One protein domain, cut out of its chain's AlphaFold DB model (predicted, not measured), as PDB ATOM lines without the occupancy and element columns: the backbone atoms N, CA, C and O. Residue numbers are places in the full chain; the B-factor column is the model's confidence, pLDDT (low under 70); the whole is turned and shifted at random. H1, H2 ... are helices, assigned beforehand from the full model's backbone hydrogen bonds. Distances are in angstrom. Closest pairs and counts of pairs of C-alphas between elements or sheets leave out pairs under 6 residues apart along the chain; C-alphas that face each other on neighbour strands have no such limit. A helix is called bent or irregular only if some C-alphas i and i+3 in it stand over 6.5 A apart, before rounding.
ATOM      1  N   SER A 463      79.763  66.065 140.097       87.81
ATOM      2  CA  SER A 463      80.062  67.502 140.060       87.81
ATOM      3  C   SER A 463      81.524  67.758 139.705       87.81
ATOM      4  O   SER A 463      81.805  68.561 138.816       87.81
ATOM      5  N   LYS A 464      82.457  67.028 140.330       87.12
ATOM      6  CA  LYS A 464      83.890  67.113 140.021       87.12
ATOM      7  C   LYS A 464      84.163  66.740 138.564       87.12
ATOM      8  O   LYS A 464      84.823  67.492 137.854       87.12
ATOM      9  N   LEU A 465      83.634  65.610 138.095       87.12
ATOM     10  CA  LEU A 465      83.849  65.134 136.727       87.12
ATOM     11  C   LEU A 465      83.225  66.066 135.680       87.12
ATOM     12  O   LEU A 465      83.871  66.363 134.673       87.12
ATOM     13  N   ARG A 466      82.005  66.563 135.918       90.94
ATOM     14  CA  ARG A 466      81.338  67.522 135.030       90.94
ATOM     15  C   ARG A 466      82.107  68.829 134.964       90.94
ATOM     16  O   ARG A 466      82.375  69.279 133.856       90.94
ATOM     17  N   LYS A 467      82.529  69.381 136.108       90.00
ATOM     18  CA  LYS A 467      83.380  70.581 136.171       90.00
ATOM     19  C   LYS A 467      84.612  70.422 135.282       90.00
ATOM     20  O   LYS A 467      84.803  71.218 134.373       90.00
ATOM     21  N   MET A 468      85.366  69.338 135.452       86.12
ATOM     22  CA  MET A 468      86.560  69.077 134.640       86.12
ATOM     23  C   MET A 468      86.266  68.981 133.137       86.12
ATOM     24  O   MET A 468      87.029  69.472 132.307       86.12
ATOM     25  N   CYS A 469      85.171  68.322 132.759       90.06
ATOM     26  CA  CYS A 469      84.809  68.205 131.350       90.06
ATOM     27  C   CYS A 469      84.318  69.532 130.774       90.06
ATOM     28  O   CYS A 469      84.606  69.821 129.616       90.06
ATOM     29  N   TYR A 470      83.630  70.351 131.570       91.88
ATOM     30  CA  TYR A 470      83.260  71.704 131.181       91.88
ATOM     31  C   TYR A 470      84.485  72.612 131.038       91.88
ATOM     32  O   TYR A 470      84.544  73.357 130.066       91.88
ATOM     33  N   GLU A 471      85.489  72.531 131.918       89.12
ATOM     34  CA  GLU A 471      86.772  73.247 131.776       89.12
ATOM     35  C   GLU A 471      87.444  72.902 130.441       89.12
ATOM     36  O   GLU A 471      87.726  73.785 129.631       89.12
ATOM     37  N   LYS A 472      87.601  71.605 130.150       88.62
ATOM     38  CA  LYS A 472      88.169  71.140 128.877       88.62
ATOM     39  C   LYS A 472      87.333  71.558 127.669       88.62
ATOM     40  O   LYS A 472      87.883  72.024 126.675       88.62
ATOM     41  N   ALA A 473      86.008  71.428 127.749       88.62
ATOM     42  CA  ALA A 473      85.108  71.867 126.687       88.62
ATOM     43  C   ALA A 473      85.243  73.366 126.426       88.62
ATOM     44  O   ALA A 473      85.316  73.760 125.269       88.62
ATOM     45  N   THR A 474      85.376  74.179 127.472       87.81
ATOM     46  CA  THR A 474      85.573  75.633 127.359       87.81
ATOM     47  C   THR A 474      86.874  75.981 126.628       87.81
ATOM     48  O   THR A 474      86.907  76.950 125.876       87.81
ATOM     49  N   ASN A 475      87.919  75.161 126.765       84.62
ATOM     50  CA  ASN A 475      89.193  75.358 126.065       84.62
ATOM     51  C   ASN A 475      89.177  74.886 124.597       84.62
ATOM     52  O   ASN A 475      90.046  75.274 123.822       84.62
ATOM     53  N   CYS A 476      88.220  74.041 124.197       82.69
ATOM     54  CA  CYS A 476      88.158  73.461 122.845       82.69
ATOM     55  C   CYS A 476      86.975  73.954 121.999       82.69
ATOM     56  O   CYS A 476      86.934  73.751 120.776       82.69
ATOM     57  N   LEU A 477      85.975  74.543 122.643       82.50
ATOM     58  CA  LEU A 477      84.794  75.101 122.011       82.50
ATOM     59  C   LEU A 477      85.098  76.532 121.557       82.50
ATOM     60  O   LEU A 477      85.807  77.260 122.234       82.50
ATOM     61  N   SER A 478      84.568  76.936 120.405       82.69
ATOM     62  CA  SER A 478      84.656  78.316 119.919       82.69
ATOM     63  C   SER A 478      83.261  78.917 119.799       82.69
ATOM     64  O   SER A 478      82.277  78.187 119.630       82.69
ATOM     65  N   VAL A 479      83.160  80.250 119.832       76.06
ATOM     66  CA  VAL A 479      81.865  80.948 119.717       76.06
ATOM     67  C   VAL A 479      81.190  80.585 118.390       76.06
ATOM     68  O   VAL A 479      79.991  80.329 118.355       76.06
ATOM     69  N   ALA A 480      81.972  80.460 117.312       71.81
ATOM     70  CA  ALA A 480      81.488  80.040 115.997       71.81
ATOM     71  C   ALA A 480      80.905  78.612 115.996       71.81
ATOM     72  O   ALA A 480      79.887  78.358 115.353       71.81
ATOM     73  N   LYS A 481      81.502  77.667 116.739       75.62
ATOM     74  CA  LYS A 481      80.948  76.308 116.893       75.62
ATOM     75  C   LYS A 481      79.653  76.312 117.709       75.62
ATOM     76  O   LYS A 481      78.723  75.599 117.347       75.62
ATOM     77  N   LEU A 482      79.565  77.140 118.753       74.69
ATOM     78  CA  LEU A 482      78.345  77.316 119.553       74.69
ATOM     79  C   LEU A 482      77.203  77.977 118.777       74.69
ATOM     80  O   LEU A 482      76.051  77.606 118.959       74.69
ATOM     81  N   ARG A 483      77.506  78.932 117.893       75.88
ATOM     82  CA  ARG A 483      76.505  79.584 117.031       75.88
ATOM     83  C   ARG A 483      76.015  78.693 115.888       75.88
ATOM     84  O   ARG A 483      74.974  78.987 115.303       75.88
ATOM     85  N   GLY A 484      76.730  77.602 115.602       65.00
ATOM     86  CA  GLY A 484      76.463  76.716 114.469       65.00
ATOM     87  C   GLY A 484      77.062  77.207 113.143       65.00
ATOM     88  O   GLY A 484      76.705  76.682 112.090       65.00
ATOM     89  N   ASP A 485      77.987  78.171 113.185       64.44
ATOM     90  CA  ASP A 485      78.552  78.852 112.010       64.44
ATOM     91  C   ASP A 485      79.644  78.037 111.297       64.44
ATOM     92  O   ASP A 485      79.955  78.283 110.132       64.44
ATOM     93  N   GLU A 504      65.340  76.402 116.898       87.38
ATOM     94  CA  GLU A 504      65.409  75.015 117.364       87.38
ATOM     95  C   GLU A 504      66.611  74.266 116.777       87.38
ATOM     96  O   GLU A 504      67.381  73.651 117.510       87.38
ATOM     97  N   ALA A 505      66.834  74.368 115.464       85.50
ATOM     98  CA  ALA A 505      67.949  73.703 114.794       85.50
ATOM     99  C   ALA A 505      69.308  74.261 115.249       85.50
ATOM    100  O   ALA A 505      70.288  73.516 115.344       85.50
ATOM    101  N   ARG A 506      69.380  75.563 115.555       85.62
ATOM    102  CA  ARG A 506      70.587  76.204 116.105       85.62
ATOM    103  C   ARG A 506      70.889  75.700 117.511       85.62
ATOM    104  O   ARG A 506      72.031  75.337 117.789       85.62
ATOM    105  N   LEU A 507      69.868  75.637 118.366       89.25
ATOM    106  CA  LEU A 507      69.989  75.123 119.726       89.25
ATOM    107  C   LEU A 507      70.432  73.651 119.735       89.25
ATOM    108  O   LEU A 507      71.386  73.308 120.431       89.25
ATOM    109  N   GLU A 508      69.801  72.802 118.924       89.50
ATOM    110  CA  GLU A 508      70.139  71.376 118.830       89.50
ATOM    111  C   GLU A 508      71.568  71.155 118.323       89.50
ATOM    112  O   GLU A 508      72.311  70.344 118.876       89.50
ATOM    113  N   ARG A 509      72.025  71.928 117.329       88.06
ATOM    114  CA  ARG A 509      73.425  71.861 116.869       88.06
ATOM    115  C   ARG A 509      74.412  72.292 117.948       88.06
ATOM    116  O   ARG A 509      75.458  71.651 118.097       88.06
ATOM    117  N   ALA A 510      74.103  73.358 118.683       87.88
ATOM    118  CA  ALA A 510      74.932  73.831 119.787       87.88
ATOM    119  C   ALA A 510      75.013  72.775 120.901       87.88
ATOM    120  O   ALA A 510      76.110  72.423 121.343       87.88
ATOM    121  N   GLY A 511      73.866  72.202 121.281       90.69
ATOM    122  CA  GLY A 511      73.761  71.119 122.258       90.69
ATOM    123  C   GLY A 511      74.521  69.868 121.824       90.69
ATOM    124  O   GLY A 511      75.340  69.361 122.585       90.69
ATOM    125  N   ALA A 512      74.349  69.417 120.580       89.38
ATOM    126  CA  ALA A 512      75.056  68.260 120.032       89.38
ATOM    127  C   ALA A 512      76.576  68.477 119.964       89.38
ATOM    128  O   ALA A 512      77.348  67.554 120.231       89.38
ATOM    129  N   SER A 513      77.022  69.690 119.627       88.44
ATOM    130  CA  SER A 513      78.449  70.039 119.590       88.44
ATOM    131  C   SER A 513      79.070  69.993 120.982       88.44
ATOM    132  O   SER A 513      80.133  69.394 121.164       88.44
ATOM    133  N   LEU A 514      78.383  70.565 121.975       90.38
ATOM    134  CA  LEU A 514      78.794  70.496 123.371       90.38
ATOM    135  C   LEU A 514      78.780  69.046 123.880       90.38
ATOM    136  O   LEU A 514      79.779  68.590 124.425       90.38
ATOM    137  N   PHE A 515      77.703  68.293 123.643       91.75
ATOM    138  CA  PHE A 515      77.572  66.897 124.069       91.75
ATOM    139  C   PHE A 515      78.698  66.017 123.519       91.75
ATOM    140  O   PHE A 515      79.302  65.258 124.274       91.75
ATOM    141  N   LYS A 516      79.046  66.152 122.230       90.38
ATOM    142  CA  LYS A 516      80.165  65.416 121.617       90.38
ATOM    143  C   LYS A 516      81.496  65.701 122.313       90.38
ATOM    144  O   LYS A 516      82.255  64.767 122.563       90.38
ATOM    145  N   LEU A 517      81.779  66.965 122.645       89.06
ATOM    146  CA  LEU A 517      82.988  67.335 123.390       89.06
ATOM    147  C   LEU A 517      82.971  66.758 124.808       89.06
ATOM    148  O   LEU A 517      83.948  66.148 125.229       89.06
ATOM    149  N   LEU A 518      81.857  66.893 125.524       90.81
ATOM    150  CA  LEU A 518      81.715  66.364 126.881       90.81
ATOM    151  C   LEU A 518      81.863  64.840 126.914       90.81
ATOM    152  O   LEU A 518      82.604  64.315 127.740       90.81
ATOM    153  N   GLN A 519      81.245  64.128 125.970       89.19
ATOM    154  CA  GLN A 519      81.371  62.680 125.841       89.19
ATOM    155  C   GLN A 519      82.806  62.266 125.494       89.19
ATOM    156  O   GLN A 519      83.317  61.305 126.069       89.19
ATOM    157  N   ARG A 520      83.479  63.009 124.605       87.50
ATOM    158  CA  ARG A 520      84.905  62.821 124.311       87.50
ATOM    159  C   ARG A 520      85.739  62.962 125.584       87.50
ATOM    160  O   ARG A 520      86.446  62.024 125.925       87.50
ATOM    161  N   PHE A 521      85.600  64.049 126.343       87.12
ATOM    162  CA  PHE A 521      86.373  64.259 127.576       87.12
ATOM    163  C   PHE A 521      86.023  63.275 128.699       87.12
ATOM    164  O   PHE A 521      86.901  62.894 129.475       87.12
ATOM    165  N   SER A 522      84.777  62.795 128.745       84.81
ATOM    166  CA  SER A 522      84.361  61.680 129.603       84.81
ATOM    167  C   SER A 522      85.122  60.394 129.286       84.81
ATOM    168  O   SER A 522      85.445  59.621 130.187       84.81
ATOM    169  N   ASN A 523      85.352  60.148 127.993       78.75
ATOM    170  CA  ASN A 523      85.912  58.913 127.459       78.75
ATOM    171  C   ASN A 523      87.436  58.954 127.310       78.75
ATOM    172  O   ASN A 523      88.047  57.901 127.411       78.75
ATOM    173  N   GLU A 524      88.063  60.122 127.152       73.19
ATOM    174  CA  GLU A 524      89.529  60.286 127.146       73.19
ATOM    175  C   GLU A 524      90.164  59.797 128.460       73.19
ATOM    176  O   GLU A 524      91.326  59.428 128.491       73.19
ATOM    177  N   ARG A 525      89.399  59.693 129.556       60.28
ATOM    178  CA  ARG A 525      89.839  59.025 130.799       60.28
ATOM    179  C   ARG A 525      89.647  57.504 130.818       60.28
ATOM    180  O   ARG A 525      89.914  56.868 131.834       60.28
ATOM    181  N   ARG A 526      89.154  56.910 129.730       52.81
ATOM    182  CA  ARG A 526      89.267  55.468 129.453       52.81
ATOM    183  C   ARG A 526      90.584  55.151 128.741       52.81
ATOM    184  O   ARG A 526      91.016  54.004 128.802       52.81
ATOM    185  N   GLU A 527      91.230  56.146 128.127       44.16
ATOM    186  CA  GLU A 527      92.584  56.025 127.598       44.16
ATOM    187  C   GLU A 527      93.585  56.196 128.740       44.16
ATOM    188  O   GLU A 527      93.732  57.260 129.334       44.16
ATOM    189  N   ASP A 549      84.991  53.109 138.768       64.19
ATOM    190  CA  ASP A 549      85.225  53.046 140.220       64.19
ATOM    191  C   ASP A 549      84.104  53.749 141.001       64.19
ATOM    192  O   ASP A 549      83.665  53.289 142.059       64.19
ATOM    193  N   ALA A 550      83.559  54.827 140.432       61.06
ATOM    194  CA  ALA A 550      82.365  55.482 140.950       61.06
ATOM    195  C   ALA A 550      81.066  54.697 140.681       61.06
ATOM    196  O   ALA A 550      80.043  55.007 141.286       61.06
ATOM    197  N   GLY A 551      81.084  53.669 139.824       64.88
ATOM    198  CA  GLY A 551      79.885  52.932 139.399       64.88
ATOM    199  C   GLY A 551      78.963  53.735 138.471       64.88
ATOM    200  O   GLY A 551      77.771  53.449 138.390       64.88
ATOM    201  N   ILE A 552      79.506  54.751 137.798       72.88
ATOM    202  CA  ILE A 552      78.798  55.654 136.890       72.88
ATOM    203  C   ILE A 552      79.049  55.199 135.451       72.88
ATOM    204  O   ILE A 552      80.150  55.343 134.919       72.88
ATOM    205  N   ASP A 553      78.010  54.695 134.787       73.56
ATOM    206  CA  ASP A 553      78.130  54.202 133.409       73.56
ATOM    207  C   ASP A 553      78.327  55.340 132.394       73.56
ATOM    208  O   ASP A 553      79.137  55.237 131.462       73.56
ATOM    209  N   LYS A 554      77.578  56.435 132.572       85.06
ATOM    210  CA  LYS A 554      77.573  57.627 131.712       85.06
ATOM    211  C   LYS A 554      77.326  58.876 132.559       85.06
ATOM    212  O   LYS A 554      76.474  58.856 133.437       85.06
ATOM    213  N   LEU A 555      78.051  59.960 132.276       88.38
ATOM    214  CA  LEU A 555      77.912  61.231 133.007       88.38
ATOM    215  C   LEU A 555      76.815  62.149 132.433       88.38
ATOM    216  O   LEU A 555      76.261  62.987 133.152       88.38
ATOM    217  N   TRP A 556      76.500  61.962 131.146       90.31
ATOM    218  CA  TRP A 556      75.418  62.634 130.431       90.31
ATOM    219  C   TRP A 556      74.562  61.604 129.688       90.31
ATOM    220  O   TRP A 556      75.093  60.754 128.969       90.31
ATOM    221  N   ASP A 557      73.242  61.703 129.835       87.25
ATOM    222  CA  ASP A 557      72.275  60.975 129.010       87.25
ATOM    223  C   ASP A 557      72.019  61.747 127.707       87.25
ATOM    224  O   ASP A 557      71.696  62.936 127.729       87.25
ATOM    225  N   SER A 558      72.181  61.063 126.570       85.69
ATOM    226  CA  SER A 558      71.963  61.603 125.223       85.69
ATOM    227  C   SER A 558      70.503  61.953 124.934       85.69
ATOM    228  O   SER A 558      70.230  62.624 123.946       85.69
ATOM    229  N   ARG A 559      69.566  61.473 125.757       85.19
ATOM    230  CA  ARG A 559      68.132  61.781 125.657       85.19
ATOM    231  C   ARG A 559      67.763  63.116 126.313       85.19
ATOM    232  O   ARG A 559      66.631  63.567 126.165       85.19
ATOM    233  N   VAL A 560      68.678  63.742 127.059       86.38
ATOM    234  CA  VAL A 560      68.423  65.043 127.694       86.38
ATOM    235  C   VAL A 560      68.375  66.146 126.627       86.38
ATOM    236  O   VAL A 560      69.310  66.235 125.829       86.38
ATOM    237  N   PRO A 561      67.335  67.007 126.616       89.00
ATOM    238  CA  PRO A 561      67.205  68.078 125.631       89.00
ATOM    239  C   PRO A 561      68.399  69.036 125.618       89.00
ATOM    240  O   PRO A 561      68.958  69.371 126.671       89.00
ATOM    241  N   ALA A 562      68.727  69.564 124.434       90.31
ATOM    242  CA  ALA A 562      69.796  70.546 124.264       90.31
ATOM    243  C   ALA A 562      69.607  71.782 125.160       90.31
ATOM    244  O   ALA A 562      70.589  72.303 125.688       90.31
ATOM    245  N   THR A 563      68.358  72.206 125.395       91.00
ATOM    246  CA  THR A 563      68.013  73.305 126.317       91.00
ATOM    247  C   THR A 563      68.601  73.090 127.710       91.00
ATOM    248  O   THR A 563      69.226  73.991 128.262       91.00
ATOM    249  N   THR A 564      68.439  71.887 128.264       89.00
ATOM    250  CA  THR A 564      68.868  71.550 129.627       89.00
ATOM    251  C   THR A 564      70.387  71.478 129.704       89.00
ATOM    252  O   THR A 564      70.995  72.117 130.561       89.00
ATOM    253  N   LEU A 565      71.012  70.771 128.756       90.75
ATOM    254  CA  LEU A 565      72.468  70.629 128.702       90.75
ATOM    255  C   LEU A 565      73.173  71.991 128.584       90.75
ATOM    256  O   LEU A 565      74.167  72.244 129.268       90.75
ATOM    257  N   LEU A 566      72.661  72.869 127.716       91.19
ATOM    258  CA  LEU A 566      73.206  74.208 127.503       91.19
ATOM    259  C   LEU A 566      72.949  75.127 128.701       91.19
ATOM    260  O   LEU A 566      73.848  75.874 129.083       91.19
ATOM    261  N   ALA A 567      71.769  75.060 129.323       89.94
ATOM    262  CA  ALA A 567      71.467  75.829 130.528       89.94
ATOM    263  C   ALA A 567      72.397  75.456 131.692       89.94
ATOM    264  O   ALA A 567      72.922  76.343 132.367       89.94
ATOM    265  N   ASP A 568      72.666  74.165 131.899       88.81
ATOM    266  CA  ASP A 568      73.586  73.711 132.945       88.81
ATOM    267  C   ASP A 568      75.032  74.135 132.667       88.81
ATOM    268  O   ASP A 568      75.738  74.577 133.578       88.81
ATOM    269  N   TYR A 569      75.460  74.120 131.402       91.19
ATOM    270  CA  TYR A 569      76.761  74.671 131.027       91.19
ATOM    271  C   TYR A 569      76.836  76.194 131.228       91.19
ATOM    272  O   TYR A 569      77.839  76.701 131.730       91.19
ATOM    273  N   ALA A 570      75.771  76.939 130.921       89.19
ATOM    274  CA  ALA A 570      75.709  78.378 131.175       89.19
ATOM    275  C   ALA A 570      75.783  78.710 132.676       89.19
ATOM    276  O   ALA A 570      76.487  79.647 133.059       89.19
ATOM    277  N   LYS A 571      75.121  77.922 133.538       88.38
ATOM    278  CA  LYS A 571      75.250  78.039 135.003       88.38
ATOM    279  C   LYS A 571      76.695  77.828 135.449       88.38
ATOM    280  O   LYS A 571      77.208  78.622 136.233       88.38
ATOM    281  N   TYR A 572      77.355  76.798 134.917       89.50
ATOM    282  CA  TYR A 572      78.768  76.538 135.180       89.50
ATOM    283  C   TYR A 572      79.653  77.737 134.790       89.50
ATOM    284  O   TYR A 572      80.443  78.206 135.609       89.50
ATOM    285  N   LEU A 573      79.481  78.279 133.579       87.19
ATOM    286  CA  LEU A 573      80.247  79.434 133.096       87.19
ATOM    287  C   LEU A 573      80.033  80.680 133.970       87.19
ATOM    288  O   LEU A 573      80.989  81.395 134.263       87.19
ATOM    289  N   LYS A 574      78.795  80.920 134.424       86.19
ATOM    290  CA  LYS A 574      78.466  82.023 135.338       86.19
ATOM    291  C   LYS A 574      79.160  81.858 136.696       86.19
ATOM    292  O   LYS A 574      79.686  82.833 137.223       86.19
ATOM    293  N   ALA A 575      79.197  80.637 137.233       86.00
ATOM    294  CA  ALA A 575      79.816  80.334 138.525       86.00
ATOM    295  C   ALA A 575      81.349  80.474 138.524       86.00
ATOM    296  O   ALA A 575      81.922  80.841 139.542       86.00
ATOM    297  N   GLN A 576      82.015  80.213 137.394       83.94
ATOM    298  CA  GLN A 576      83.468  80.406 137.270       83.94
ATOM    299  C   GLN A 576      83.893  81.880 137.235       83.94
ATOM    300  O   GLN A 576      85.078  82.168 137.356       83.94
ATOM    301  N   GLY A 577      82.954  82.820 137.069       73.81
ATOM    302  CA  GLY A 577      83.266  84.245 137.125       73.81
ATOM    303  C   GLY A 577      84.312  84.671 136.094       73.81
ATOM    304  O   GLY A 577      85.180  85.474 136.429       73.81
ATOM    305  N   PHE A 578      84.253  84.140 134.864       66.94
ATOM    306  CA  PHE A 578      85.130  84.531 133.753       66.94
ATOM    307  C   PHE A 578      84.975  86.029 133.438       66.94
ATOM    308  O   PHE A 578      84.212  86.415 132.554       66.94
ATOM    309  N   LYS A 579      85.683  86.878 134.188       54.44
ATOM    310  CA  LYS A 579      85.631  88.337 134.062       54.44
ATOM    311  C   LYS A 579      86.639  88.873 133.033       54.44
ATOM    312  O   LYS A 579      86.346  89.895 132.432       54.44
ATOM    313  N   ASN A 580      87.740  88.159 132.739       45.50
ATOM    314  CA  ASN A 580      88.900  88.740 132.030       45.50
ATOM    315  C   ASN A 580      89.506  87.925 130.848       45.50
ATOM    316  O   ASN A 580      90.664  88.135 130.507       45.50
ATOM    317  N   CYS A 581      88.764  87.039 130.161       50.25
ATOM    318  CA  CYS A 581      89.225  86.424 128.892       50.25
ATOM    319  C   CYS A 581      88.283  86.755 127.719       50.25
ATOM    320  O   CYS A 581      87.069  86.557 127.804       50.25
ATOM    321  N   THR A 582      88.840  87.243 126.608       63.62
ATOM    322  CA  THR A 582      88.129  87.955 125.523       63.62
ATOM    323  C   THR A 582      87.199  87.100 124.650       63.62
ATOM    324  O   THR A 582      86.250  87.637 124.075       63.62
ATOM    325  N   GLU A 583      87.398  85.778 124.566       69.62
ATOM    326  CA  GLU A 583      86.477  84.878 123.842       69.62
ATOM    327  C   GLU A 583      85.562  84.050 124.752       69.62
ATOM    328  O   GLU A 583      84.372  83.914 124.465       69.62
ATOM    329  N   GLN A 584      86.070  83.531 125.872       74.88
ATOM    330  CA  GLN A 584      85.302  82.653 126.769       74.88
ATOM    331  C   GLN A 584      84.169  83.396 127.494       74.88
ATOM    332  O   GLN A 584      83.089  82.837 127.701       74.88
ATOM    333  N   SER A 585      84.364  84.687 127.785       78.00
ATOM    334  CA  SER A 585      83.325  85.577 128.326       78.00
ATOM    335  C   SER A 585      82.092  85.692 127.416       78.00
ATOM    336  O   SER A 585      81.000  86.005 127.889       78.00
ATOM    337  N   LYS A 586      82.220  85.370 126.119       83.69
ATOM    338  CA  LYS A 586      81.122  85.418 125.140       83.69
ATOM    339  C   LYS A 586      80.267  84.147 125.116       83.69
ATOM    340  O   LYS A 586      79.176  84.181 124.539       83.69
ATOM    341  N   PHE A 587      80.691  83.039 125.733       84.38
ATOM    342  CA  PHE A 587      79.933  81.777 125.707       84.38
ATOM    343  C   PHE A 587      78.616  81.856 126.478       84.38
ATOM    344  O   PHE A 587      77.574  81.527 125.913       84.38
ATOM    345  N   ALA A 588      78.630  82.334 127.725       84.44
ATOM    346  CA  ALA A 588      77.411  82.426 128.531       84.44
ATOM    347  C   ALA A 588      76.353  83.369 127.910       84.44
ATOM    348  O   ALA A 588      75.205  82.938 127.777       84.44
ATOM    349  N   PRO A 589      76.701  84.584 127.429       87.50
ATOM    350  CA  PRO A 589      75.764  85.439 126.694       87.50
ATOM    351  C   PRO A 589      75.220  84.792 125.415       87.50
ATOM    352  O   PRO A 589      74.027  84.899 125.135       87.50
ATOM    353  N   THR A 590      76.067  84.082 124.660       87.38
ATOM    354  CA  THR A 590      75.653  83.397 123.424       87.38
ATOM    355  C   THR A 590      74.665  82.269 123.719       87.38
ATOM    356  O   THR A 590      73.642  82.156 123.048       87.38
ATOM    357  N   ILE A 591      74.921  81.457 124.748       88.38
ATOM    358  CA  ILE A 591      74.003  80.391 125.170       88.38
ATOM    359  C   ILE A 591      72.682  80.984 125.675       88.38
ATOM    360  O   ILE A 591      71.616  80.514 125.285       88.38
ATOM    361  N   ALA A 592      72.732  82.050 126.479       89.56
ATOM    362  CA  ALA A 592      71.535  82.743 126.951       89.56
ATOM    363  C   ALA A 592      70.700  83.310 125.791       89.56
ATOM    364  O   ALA A 592      69.474  83.245 125.819       89.56
ATOM    365  N   GLN A 593      71.347  83.837 124.746       90.88
ATOM    366  CA  GLN A 593      70.663  84.281 123.536       90.88
ATOM    367  C   GLN A 593      69.991  83.115 122.800       90.88
ATOM    368  O   GLN A 593      68.817  83.233 122.470       90.88
ATOM    369  N   LEU A 594      70.684  81.987 122.602       87.88
ATOM    370  CA  LEU A 594      70.110  80.797 121.956       87.88
ATOM    371  C   LEU A 594      68.883  80.267 122.709       87.88
ATOM    372  O   LEU A 594      67.863  79.977 122.088       87.88
ATOM    373  N   LEU A 595      68.966  80.184 124.039       90.38
ATOM    374  CA  LEU A 595      67.853  79.744 124.883       90.38
ATOM    375  C   LEU A 595      66.665  80.712 124.801       90.38
ATOM    376  O   LEU A 595      65.537  80.266 124.617       90.38
ATOM    377  N   ARG A 596      66.904  82.031 124.857       91.94
ATOM    378  CA  ARG A 596      65.841  83.043 124.698       91.94
ATOM    379  C   ARG A 596      65.180  82.983 123.323       91.94
ATOM    380  O   ARG A 596      63.960  82.992 123.239       91.94
ATOM    381  N   SER A 597      65.961  82.876 122.248       88.31
ATOM    382  CA  SER A 597      65.423  82.741 120.889       88.31
ATOM    383  C   SER A 597      64.568  81.482 120.729       88.31
ATOM    384  O   SER A 597      63.534  81.530 120.066       88.31
ATOM    385  N   PHE A 598      64.967  80.371 121.356       90.69
ATOM    386  CA  PHE A 598      64.176  79.143 121.387       90.69
ATOM    387  C   PHE A 598      62.858  79.328 122.155       90.69
ATOM    388  O   PHE A 598      61.806  78.990 121.620       90.69
ATOM    389  N   HIS A 599      62.890  79.908 123.360       90.50
ATOM    390  CA  HIS A 599      61.679  80.157 124.154       90.50
ATOM    391  C   HIS A 599      60.688  81.073 123.430       90.50
ATOM    392  O   HIS A 599      59.530  80.698 123.271       90.50
ATOM    393  N   ASN A 600      61.155  82.191 122.868       91.31
ATOM    394  CA  ASN A 600      60.305  83.101 122.096       91.31
ATOM    395  C   ASN A 600      59.678  82.408 120.867       91.31
ATOM    396  O   ASN A 600      58.557  82.730 120.476       91.31
ATOM    397  N   SER A 601      60.389  81.464 120.237       89.25
ATOM    398  CA  SER A 601      59.850  80.657 119.131       89.25
ATOM    399  C   SER A 601      58.728  79.725 119.602       89.25
ATOM    400  O   SER A 601      57.693  79.628 118.943       89.25
ATOM    401  N   GLN A 602      58.900  79.074 120.759       89.06
ATOM    402  CA  GLN A 602      57.877  78.204 121.350       89.06
ATOM    403  C   GLN A 602      56.630  78.994 121.754       89.06
ATOM    404  O   GLN A 602      55.531  78.621 121.357       89.06
ATOM    405  N   GLU A 603      56.789  80.134 122.427       89.25
ATOM    406  CA  GLU A 603      55.669  81.010 122.798       89.25
ATOM    407  C   GLU A 603      54.887  81.481 121.567       89.25
ATOM    408  O   GLU A 603      53.659  81.437 121.548       89.25
ATOM    409  N   ARG A 604      55.579  81.864 120.483       87.31
ATOM    410  CA  ARG A 604      54.926  82.225 119.213       87.31
ATOM    411  C   ARG A 604      54.156  81.056 118.602       87.31
ATOM    412  O   ARG A 604      53.072  81.271 118.064       87.31
ATOM    413  N   LYS A 605      54.688  79.831 118.675       86.56
ATOM    414  CA  LYS A 605      53.998  78.619 118.199       86.56
ATOM    415  C   LYS A 605      52.767  78.306 119.041       86.56
ATOM    416  O   LYS A 605      51.723  78.005 118.472       86.56
ATOM    417  N   GLU A 606      52.857  78.427 120.361       84.88
ATOM    418  CA  GLU A 606      51.723  78.236 121.268       84.88
ATOM    419  C   GLU A 606      50.637  79.295 121.049       84.88
ATOM    420  O   GLU A 606      49.460  78.954 120.950       84.88
ATOM    421  N   LEU A 607      51.014  80.566 120.884       84.12
ATOM    422  CA  LEU A 607      50.087  81.658 120.571       84.12
ATOM    423  C   LEU A 607      49.441  81.495 119.186       84.12
ATOM    424  O   LEU A 607      48.249  81.752 119.034       84.12
ATOM    425  N   SER A 608      50.203  81.036 118.188       79.81
ATOM    426  CA  SER A 608      49.685  80.705 116.853       79.81
ATOM    427  C   SER A 608      48.692  79.536 116.908       79.81
ATOM    428  O   SER A 608      47.614  79.612 116.322       79.81
TER     429      SER A 608
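What this domain is: This is residues 463 to 485, 504 to 527 and 549 to 608 of the 731 residues of an uncharacterized protein of Ascobolus immersus RN42 (UniProt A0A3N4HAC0). A small pack of crossed helices is built round H3, which is touched by H1, H4, H5 and the little H2, with H1 on residues 514 to 522 of H3 and H5 on residues 504 to 507. H4 and H5 fold back as a helical hairpin, and residues 603 to 608 of H5 stick out as an arm. The printed part has 107 residues, with five named helices, H1 to H5 in order along the chain, and no named strand; the helices hold 79 of these residues, and the class is all helix. The whole is compact, with a radius of gyration of the C-alphas of 14.6 A and spans of 51 by 34 by 24 A.

Where its parts are: Find C-alpha 463 at (80.062, 67.502, 140.060); there H1 begins, residues 463 to 476, 19.9 A long. H2 is residues 479 to 483. Look next at C-alpha 504, (65.409, 75.015, 117.364), where H3 starts and runs 29.9 A to 524. H4 is residues 562 to 575, 20.0 A. H5, residues 584 to 608, runs 37.0 A to (49.685, 80.705, 116.853); it is irregular, but only just, with C-alphas 585 and 588 6.7 A apart.

How they stand to each other: Start at H3, the hub. Its residues 514 to 522 touch H1, closest at the C-alphas of Cys 469 and Phe 521, 5.7 A. H4 touches it at a steep tilt of 66 degrees, the same way, C-alphas 511 and 562 being closest at 4.5 A. H2 touches H3, its closest C-alphas 482 and 510 at 4.9 A. H2 and H4 are apart. Every O i to N i+4 pair is within hydrogen-bond range in H1, H2, H3 and H4; in H5, 19 of 21 are.

The domain as a whole: C-alphas 549 and 608 are farthest apart, 50.7 A. Cuts leave gaps of 14.7 A from C-alpha 485 to 504 and 14.9 A from 527 to 549. Confidence is under 70 at 484 to 485, 525 to 527, 549 to 551 and 578 to 583.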